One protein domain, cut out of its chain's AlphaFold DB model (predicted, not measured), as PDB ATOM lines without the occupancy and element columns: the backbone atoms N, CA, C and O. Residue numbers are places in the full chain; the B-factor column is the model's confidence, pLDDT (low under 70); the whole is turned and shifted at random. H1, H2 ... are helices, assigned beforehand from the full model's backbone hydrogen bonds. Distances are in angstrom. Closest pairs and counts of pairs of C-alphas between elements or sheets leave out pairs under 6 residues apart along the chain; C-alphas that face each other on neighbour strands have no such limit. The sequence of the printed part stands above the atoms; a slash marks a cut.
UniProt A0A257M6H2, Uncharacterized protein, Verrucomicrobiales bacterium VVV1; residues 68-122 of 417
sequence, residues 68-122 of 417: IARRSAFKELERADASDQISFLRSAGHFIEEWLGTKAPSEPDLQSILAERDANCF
ATOM      1  N   ILE A  68      32.496  -7.238  34.694       80.19
ATOM      2  CA  ILE A  68      31.219  -7.596  34.055       80.19
ATOM      3  C   ILE A  68      31.484  -8.299  32.722       80.19
ATOM      4  O   ILE A  68      30.937  -9.381  32.512       80.19
ATOM      5  N   ALA A  69      32.333  -7.719  31.869       80.50
ATOM      6  CA  ALA A  69      32.682  -8.275  30.565       80.50
ATOM      7  C   ALA A  69      33.321  -9.666  30.702       80.50
ATOM      8  O   ALA A  69      32.804 -10.627  30.136       80.50
ATOM      9  N   ARG A  70      34.306  -9.822  31.599       79.25
ATOM     10  CA  ARG A  70      34.913 -11.125  31.911       79.25
ATOM     11  C   ARG A  70      33.894 -12.162  32.395       79.25
ATOM     12  O   ARG A  70      33.936 -13.314  31.980       79.25
ATOM     13  N   ARG A  71      32.955 -11.784  33.275       78.06
ATOM     14  CA  ARG A  71      31.897 -12.707  33.740       78.06
ATOM     15  C   ARG A  71      30.896 -13.063  32.643       78.06
ATOM     16  O   ARG A  71      30.348 -14.159  32.687       78.06
ATOM     17  N   SER A  72      30.612 -12.144  31.721       80.12
ATOM     18  CA  SER A  72      29.733 -12.404  30.578       80.12
ATOM     19  C   SER A  72      30.384 -13.390  29.617       80.12
ATOM     20  O   SER A  72      29.777 -14.411  29.321       80.12
ATOM     21  N   ALA A  73      31.642 -13.142  29.241       78.62
ATOM     22  CA  ALA A  73      32.410 -14.015  28.362       78.62
ATOM     23  C   ALA A  73      32.584 -15.425  28.962       78.62
ATOM     24  O   ALA A  73      32.415 -16.426  28.274       78.62
ATOM     25  N   PHE A  74      32.793 -15.530  30.281       78.19
ATOM     26  CA  PHE A  74      32.832 -16.829  30.965       78.19
ATOM     27  C   PHE A  74      31.475 -17.558  30.959       78.19
ATOM     28  O   PHE A  74      31.417 -18.768  30.786       78.19
ATOM     29  N   LYS A  75      30.355 -16.839  31.111       79.56
ATOM     30  CA  LYS A  75      29.012 -17.444  31.021       79.56
ATOM     31  C   LYS A  75      28.630 -17.852  29.603       79.56
ATOM     32  O   LYS A  75      27.809 -18.748  29.437       79.56
ATOM     33  N   GLU A  76      29.143 -17.158  28.593       76.69
ATOM     34  CA  GLU A  76      28.993 -17.558  27.193       76.69
ATOM     35  C   GLU A  76      29.752 -18.856  26.922       76.69
ATOM     36  O   GLU A  76      29.187 -19.741  26.290       76.69
ATOM     37  N   LEU A  77      30.940 -19.028  27.514       75.88
ATOM     38  CA  LEU A  77      31.667 -20.298  27.510       75.88
ATOM     39  C   LEU A  77      30.857 -21.438  28.152       75.88
ATOM     40  O   LEU A  77      30.720 -22.498  27.557       75.88
ATOM     41  N   GLU A  78      30.274 -21.221  29.338       73.38
ATOM     42  CA  GLU A  78      29.443 -22.233  30.025       73.38
ATOM     43  C   GLU A  78      28.179 -22.622  29.241       73.38
ATOM     44  O   GLU A  78      27.615 -23.693  29.454       73.38
ATOM     45  N   ARG A  79      27.688 -21.723  28.381       71.81
ATOM     46  CA  ARG A  79      26.488 -21.936  27.558       71.81
ATOM     47  C   ARG A  79      26.794 -22.437  26.158       71.81
ATOM     48  O   ARG A  79      25.849 -22.810  25.463       71.81
ATOM     49  N   ALA A  80      28.052 -22.381  25.729       68.88
ATOM     50  CA  ALA A  80      28.463 -22.935  24.457       68.88
ATOM     51  C   ALA A  80      28.139 -24.434  24.468       68.88
ATOM     52  O   ALA A  80      28.419 -25.142  25.435       68.88
ATOM     53  N   ASP A  81      27.445 -24.877  23.425       61.66
ATOM     54  CA  ASP A  81      26.921 -26.232  23.332       61.66
ATOM     55  C   ASP A  81      28.087 -27.228  23.321       61.66
ATOM     56  O   ASP A  81      28.914 -27.212  22.410       61.66
ATOM     57  N   ALA A  82      28.162 -28.092  24.336       58.41
ATOM     58  CA  ALA A  82      29.218 -29.095  24.455       58.41
ATOM     59  C   ALA A  82      29.195 -30.126  23.308       58.41
ATOM     60  O   ALA A  82      30.141 -30.895  23.161       58.41
ATOM     61  N   SER A  83      28.122 -30.155  22.506       56.78
ATOM     62  CA  SER A  83      28.027 -30.996  21.312       56.78
ATOM     63  C   SER A  83      28.798 -30.450  20.099       56.78
ATOM     64  O   SER A  83      29.145 -31.235  19.217       56.78
ATOM     65  N   ASP A  84      29.130 -29.150  20.065       66.06
ATOM     66  CA  ASP A  84      29.957 -28.521  19.024       66.06
ATOM     67  C   ASP A  84      31.349 -28.179  19.582       66.06
ATOM     68  O   ASP A  84      31.650 -27.056  20.004       66.06
ATOM     69  N   GLN A  85      32.212 -29.199  19.590       62.34
ATOM     70  CA  GLN A  85      33.568 -29.148  20.144       62.34
ATOM     71  C   GLN A  85      34.420 -28.014  19.542       62.34
ATOM     72  O   GLN A  85      35.209 -27.388  20.250       62.34
ATOM     73  N   ILE A  86      34.247 -27.707  18.252       65.94
ATOM     74  CA  ILE A  86      35.020 -26.671  17.548       65.94
ATOM     75  C   ILE A  86      34.595 -25.275  18.017       65.94
ATOM     76  O   ILE A  86      35.437 -24.421  18.310       65.94
ATOM     77  N   SER A  87      33.288 -25.036  18.120       67.19
ATOM     78  CA  SER A  87      32.746 -23.760  18.604       67.19
ATOM     79  C   SER A  87      33.122 -23.492  20.067       67.19
ATOM     80  O   SER A  87      33.501 -22.368  20.425       67.19
ATOM     81  N   PHE A  88      33.116 -24.539  20.898       73.75
ATOM     82  CA  PHE A  88      33.551 -24.463  22.291       73.75
ATOM     83  C   PHE A  88      35.043 -24.120  22.419       73.75
ATOM     84  O   PHE A  88      35.391 -23.150  23.092       73.75
ATOM     85  N   LEU A  89      35.928 -24.847  21.723       68.38
ATOM     86  CA  LEU A  89      37.379 -24.613  21.763       68.38
ATOM     87  C   LEU A  89      37.763 -23.213  21.255       68.38
ATOM     88  O   LEU A  89      38.634 -22.555  21.832       68.38
ATOM     89  N   ARG A  90      37.090 -22.711  20.211       73.25
ATOM     90  CA  ARG A  90      37.304 -21.346  19.700       73.25
ATOM     91  C   ARG A  90      36.927 -20.284  20.735       73.25
ATOM     92  O   ARG A  90      37.688 -19.340  20.946       73.25
ATOM     93  N   SER A  91      35.787 -20.465  21.399       72.44
ATOM     94  CA  SER A  91      35.309 -19.565  22.458       72.44
ATOM     95  C   SER A  91      36.220 -19.608  23.694       72.44
ATOM     96  O   SER A  91      36.513 -18.567  24.283       72.44
ATOM     97  N   ALA A  92      36.739 -20.793  24.039       73.25
ATOM     98  CA  ALA A  92      37.697 -20.997  25.125       73.25
ATOM     99  C   ALA A  92      39.020 -20.269  24.883       73.25
ATOM    100  O   ALA A  92      39.467 -19.513  25.747       73.25
ATOM    101  N   GLY A  93      39.627 -20.429  23.705       73.88
ATOM    102  CA  GLY A  93      40.893 -19.752  23.419       73.88
ATOM    103  C   GLY A  93      40.757 -18.235  23.315       73.88
ATOM    104  O   GLY A  93      41.609 -17.528  23.843       73.88
ATOM    105  N   HIS A  94      39.665 -17.721  22.735       79.62
ATOM    106  CA  HIS A  94      39.400 -16.276  22.725       79.62
ATOM    107  C   HIS A  94      39.317 -15.711  24.153       79.62
ATOM    108  O   HIS A  94      39.892 -14.666  24.449       79.62
ATOM    109  N   PHE A  95      38.650 -16.421  25.069       80.12
ATOM    110  CA  PHE A  95      38.575 -16.011  26.470       80.12
ATOM    111  C   PHE A  95      39.953 -15.995  27.153       80.12
ATOM    112  O   PHE A  95      40.251 -15.073  27.916       80.12
ATOM    113  N   ILE A  96      40.790 -17.004  26.888       76.06
ATOM    114  CA  ILE A  96      42.147 -17.094  27.442       76.06
ATOM    115  C   ILE A  96      43.013 -15.941  26.925       76.06
ATOM    116  O   ILE A  96      43.662 -15.272  27.724       76.06
ATOM    117  N   GLU A  97      42.996 -15.656  25.625       79.50
ATOM    118  CA  GLU A  97      43.794 -14.576  25.031       79.50
ATOM    119  C   GLU A  97      43.351 -13.193  25.525       79.50
ATOM    120  O   GLU A  97      44.185 -12.380  25.927       79.50
ATOM    121  N   GLU A  98      42.042 -12.941  25.572       80.44
ATOM    122  CA  GLU A  98      41.483 -11.637  25.934       80.44
ATOM    123  C   GLU A  98      41.590 -11.335  27.440       80.44
ATOM    124  O   GLU A  98      41.880 -10.203  27.831       80.44
ATOM    125  N   TRP A  99      41.380 -12.334  28.310       80.06
ATOM    126  CA  TRP A  99      41.265 -12.115  29.762       80.06
ATOM    127  C   TRP A  99      42.409 -12.706  30.593       80.06
ATOM    128  O   TRP A  99      42.555 -12.336  31.764       80.06
ATOM    129  N   LEU A 100      43.198 -13.625  30.028       77.00
ATOM    130  CA  LEU A 100      44.297 -14.338  30.698       77.00
ATOM    131  C   LEU A 100      45.631 -14.255  29.927       77.00
ATOM    132  O   LEU A 100      46.616 -14.844  30.376       77.00
ATOM    133  N   GLY A 101      45.705 -13.499  28.824       65.81
ATOM    134  CA  GLY A 101      46.836 -13.500  27.886       65.81
ATOM    135  C   GLY A 101      48.204 -13.154  28.487       65.81
ATOM    136  O   GLY A 101      49.223 -13.625  27.998       65.81
ATOM    137  N   THR A 102      48.260 -12.414  29.599       66.44
ATOM    138  CA  THR A 102      49.524 -12.125  30.303       66.44
ATOM    139  C   THR A 102      50.039 -13.293  31.153       66.44
ATOM    140  O   THR A 102      51.208 -13.299  31.520       66.44
ATOM    141  N   LYS A 103      49.174 -14.251  31.513       63.97
ATOM    142  CA  LYS A 103      49.502 -15.447  32.317       63.97
ATOM    143  C   LYS A 103      49.554 -16.730  31.488       63.97
ATOM    144  O   LYS A 103      50.227 -17.678  31.883       63.97
ATOM    145  N   ALA A 104      48.881 -16.738  30.338       59.44
ATOM    146  CA  ALA A 104      48.849 -17.864  29.411       59.44
ATOM    147  C   ALA A 104      50.245 -18.397  29.002       59.44
ATOM    148  O   ALA A 104      50.381 -19.610  28.894       59.44
ATOM    149  N   PRO A 105      51.310 -17.579  28.839       63.28
ATOM    150  CA  PRO A 105      52.643 -18.089  28.496       63.28
ATOM    151  C   PRO A 105      53.359 -18.830  29.636       63.28
ATOM    152  O   PRO A 105      54.298 -19.576  29.379       63.28
ATOM    153  N   SER A 106      52.954 -18.593  30.886       65.19
ATOM    154  CA  SER A 106      53.608 -19.115  32.094       65.19
ATOM    155  C   SER A 106      52.888 -20.307  32.733       65.19
ATOM    156  O   SER A 106      53.435 -20.908  33.654       65.19
ATOM    157  N   GLU A 107      51.681 -20.653  32.272       69.56
ATOM    158  CA  GLU A 107      50.905 -21.793  32.777       69.56
ATOM    159  C   GLU A 107      50.767 -22.881  31.694       69.56
ATOM    160  O   GLU A 107      50.151 -22.625  30.654       69.56
ATOM    161  N   PRO A 108      51.300 -24.100  31.916       71.19
ATOM    162  CA  PRO A 108      51.310 -25.161  30.902       71.19
ATOM    163  C   PRO A 108      49.899 -25.647  30.532       71.19
ATOM    164  O   PRO A 108      49.649 -26.001  29.381       71.19
ATOM    165  N   ASP A 109      48.956 -25.587  31.475       62.00
ATOM    166  CA  ASP A 109      47.570 -26.026  31.279       62.00
ATOM    167  C   ASP A 109      46.762 -25.080  30.371       62.00
ATOM    168  O   ASP A 109      45.852 -25.509  29.671       62.00
ATOM    169  N   LEU A 110      47.090 -23.781  30.340       63.78
ATOM    170  CA  LEU A 110      46.443 -22.831  29.424       63.78
ATOM    171  C   LEU A 110      47.002 -22.958  28.001       63.78
ATOM    172  O   LEU A 110      46.265 -22.780  27.030       63.78
ATOM    173  N   GLN A 111      48.288 -23.296  27.871       67.94
ATOM    174  CA  GLN A 111      48.920 -23.533  26.573       67.94
ATOM    175  C   GLN A 111      48.401 -24.797  25.893       67.94
ATOM    176  O   GLN A 111      48.232 -24.794  24.675       67.94
ATOM    177  N   SER A 112      48.108 -25.856  26.652       69.69
ATOM    178  CA  SER A 112      47.548 -27.088  26.088       69.69
ATOM    179  C   SER A 112      46.155 -26.861  25.484       69.69
ATOM    180  O   SER A 112      45.893 -27.335  24.382       69.69
ATOM    181  N   ILE A 113      45.307 -26.049  26.129       63.44
ATOM    182  CA  ILE A 113      43.973 -25.680  25.621       63.44
ATOM    183  C   ILE A 113      44.073 -24.829  24.344       63.44
ATOM    184  O   ILE A 113      43.310 -25.033  23.398       63.44
ATOM    185  N   LEU A 114      45.020 -23.884  24.284       68.44
ATOM    186  CA  LEU A 114      45.264 -23.085  23.076       68.44
ATOM    187  C   LEU A 114      45.805 -23.946  21.924       68.44
ATOM    188  O   LEU A 114      45.326 -23.821  20.798       68.44
ATOM    189  N   ALA A 115      46.714 -24.883  22.208       68.94
ATOM    190  CA  ALA A 115      47.220 -25.835  21.222       68.94
ATOM    191  C   ALA A 115      46.118 -26.778  20.699       68.94
ATOM    192  O   ALA A 115      46.065 -27.071  19.503       68.94
ATOM    193  N   GLU A 116      45.200 -27.217  21.567       66.25
ATOM    194  CA  GLU A 116      44.055 -28.054  21.195       66.25
ATOM    195  C   GLU A 116      43.031 -27.291  20.342       66.25
ATOM    196  O   GLU A 116      42.505 -27.833  19.364       66.25
ATOM    197  N   ARG A 117      42.779 -26.010  20.647       68.62
ATOM    198  CA  ARG A 117      42.000 -25.128  19.767       68.62
ATOM    199  C   ARG A 117      42.658 -25.026  18.397       68.62
ATOM    200  O   ARG A 117      41.972 -25.207  17.391       68.62
ATOM    201  N   ASP A 118      43.952 -24.729  18.353       69.38
ATOM    202  CA  ASP A 118      44.660 -24.453  17.104       69.38
ATOM    203  C   ASP A 118      44.739 -25.703  16.206       69.38
ATOM    204  O   ASP A 118      44.610 -25.608  14.984       69.38
ATOM    205  N   ALA A 119      44.824 -26.897  16.800       66.94
ATOM    206  CA  ALA A 119      44.789 -28.171  16.081       66.94
ATOM    207  C   ALA A 119      43.404 -28.530  15.495       66.94
ATOM    208  O   ALA A 119      43.323 -29.195  14.453       66.94
ATOM    209  N   ASN A 120      42.315 -28.105  16.150       60.84
ATOM    210  CA  ASN A 120      40.947 -28.530  15.827       60.84
ATOM    211  C   ASN A 120      40.107 -27.473  15.083       60.84
ATOM    212  O   ASN A 120      39.225 -27.834  14.308       60.84
ATOM    213  N   CYS A 121      40.363 -26.176  15.282       57.50
ATOM    214  CA  CYS A 121      39.492 -25.094  14.798       57.50
ATOM    215  C   CYS A 121      39.893 -24.473  13.449       57.50
ATOM    216  O   CYS A 121      39.095 -23.712  12.892       57.50
ATOM    217  N   PHE A 122      41.094 -24.766  12.935       57.53
ATOM    218  CA  PHE A 122      41.643 -24.206  11.686       57.53
ATOM    219  C   PHE A 122      41.575 -25.173  10.485       57.53
ATOM    220  O   PHE A 122      42.399 -25.102   9.574       57.53
TER     221      PHE A 122
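Overview. This is residues 68 to 122 of the 417 residues of an uncharacterized protein of Verrucomicrobiales bacterium VVV1 (UniProt A0A257M6H2). Three helices lie in a flat row and run in a zigzag, with H2 in the middle, H1 on one side and H3 more steeply tilted on the other. The printed part has 55 residues with three named helices, H1, H2 and H3 in that order, and no named strand; its class is all helix. It is compact, with a radius of gyration of the C-alphas of 11.0 A, and spans 30 by 29 by 16 A.

Arrangement. H1, residues 68 to 79, and H2, residues 85 to 100, touch as a helical hairpin, opposite ways at a shallow tilt of 19 degrees; their closest C-alphas, of Leu 77 and Ser 91, are 6.3 A apart. H2 and H3, residues 108 to 121, touch as a second helical hairpin, opposite ways at a steep tilt of 43 degrees; their closest C-alphas, of Leu 89 and Arg 117, are 5.1 A apart. H1 and H3 are apart. Every O i to N i+4 pair is within hydrogen-bond range in H1 and H2, and 9 of 10 in H3.

Along the chain. H1 begins at C-alpha 68 (31.219, -7.596, 34.055) and is 16.4 A long. H2 is 21.1 A long. H3 is 20.0 A long and ends at C-alpha 121 (39.492, -25.094, 14.798).

Size, cuts and confidence. The farthest C-alphas, of Ile 68 and Ala 119, are 30.5 A apart. The printed part has no cut; the link H1 to H2 is tight, H2 to H3 short. Mean pLDDT of the printed part is 70.2, with 30 residues under 70, among them 109 to 122.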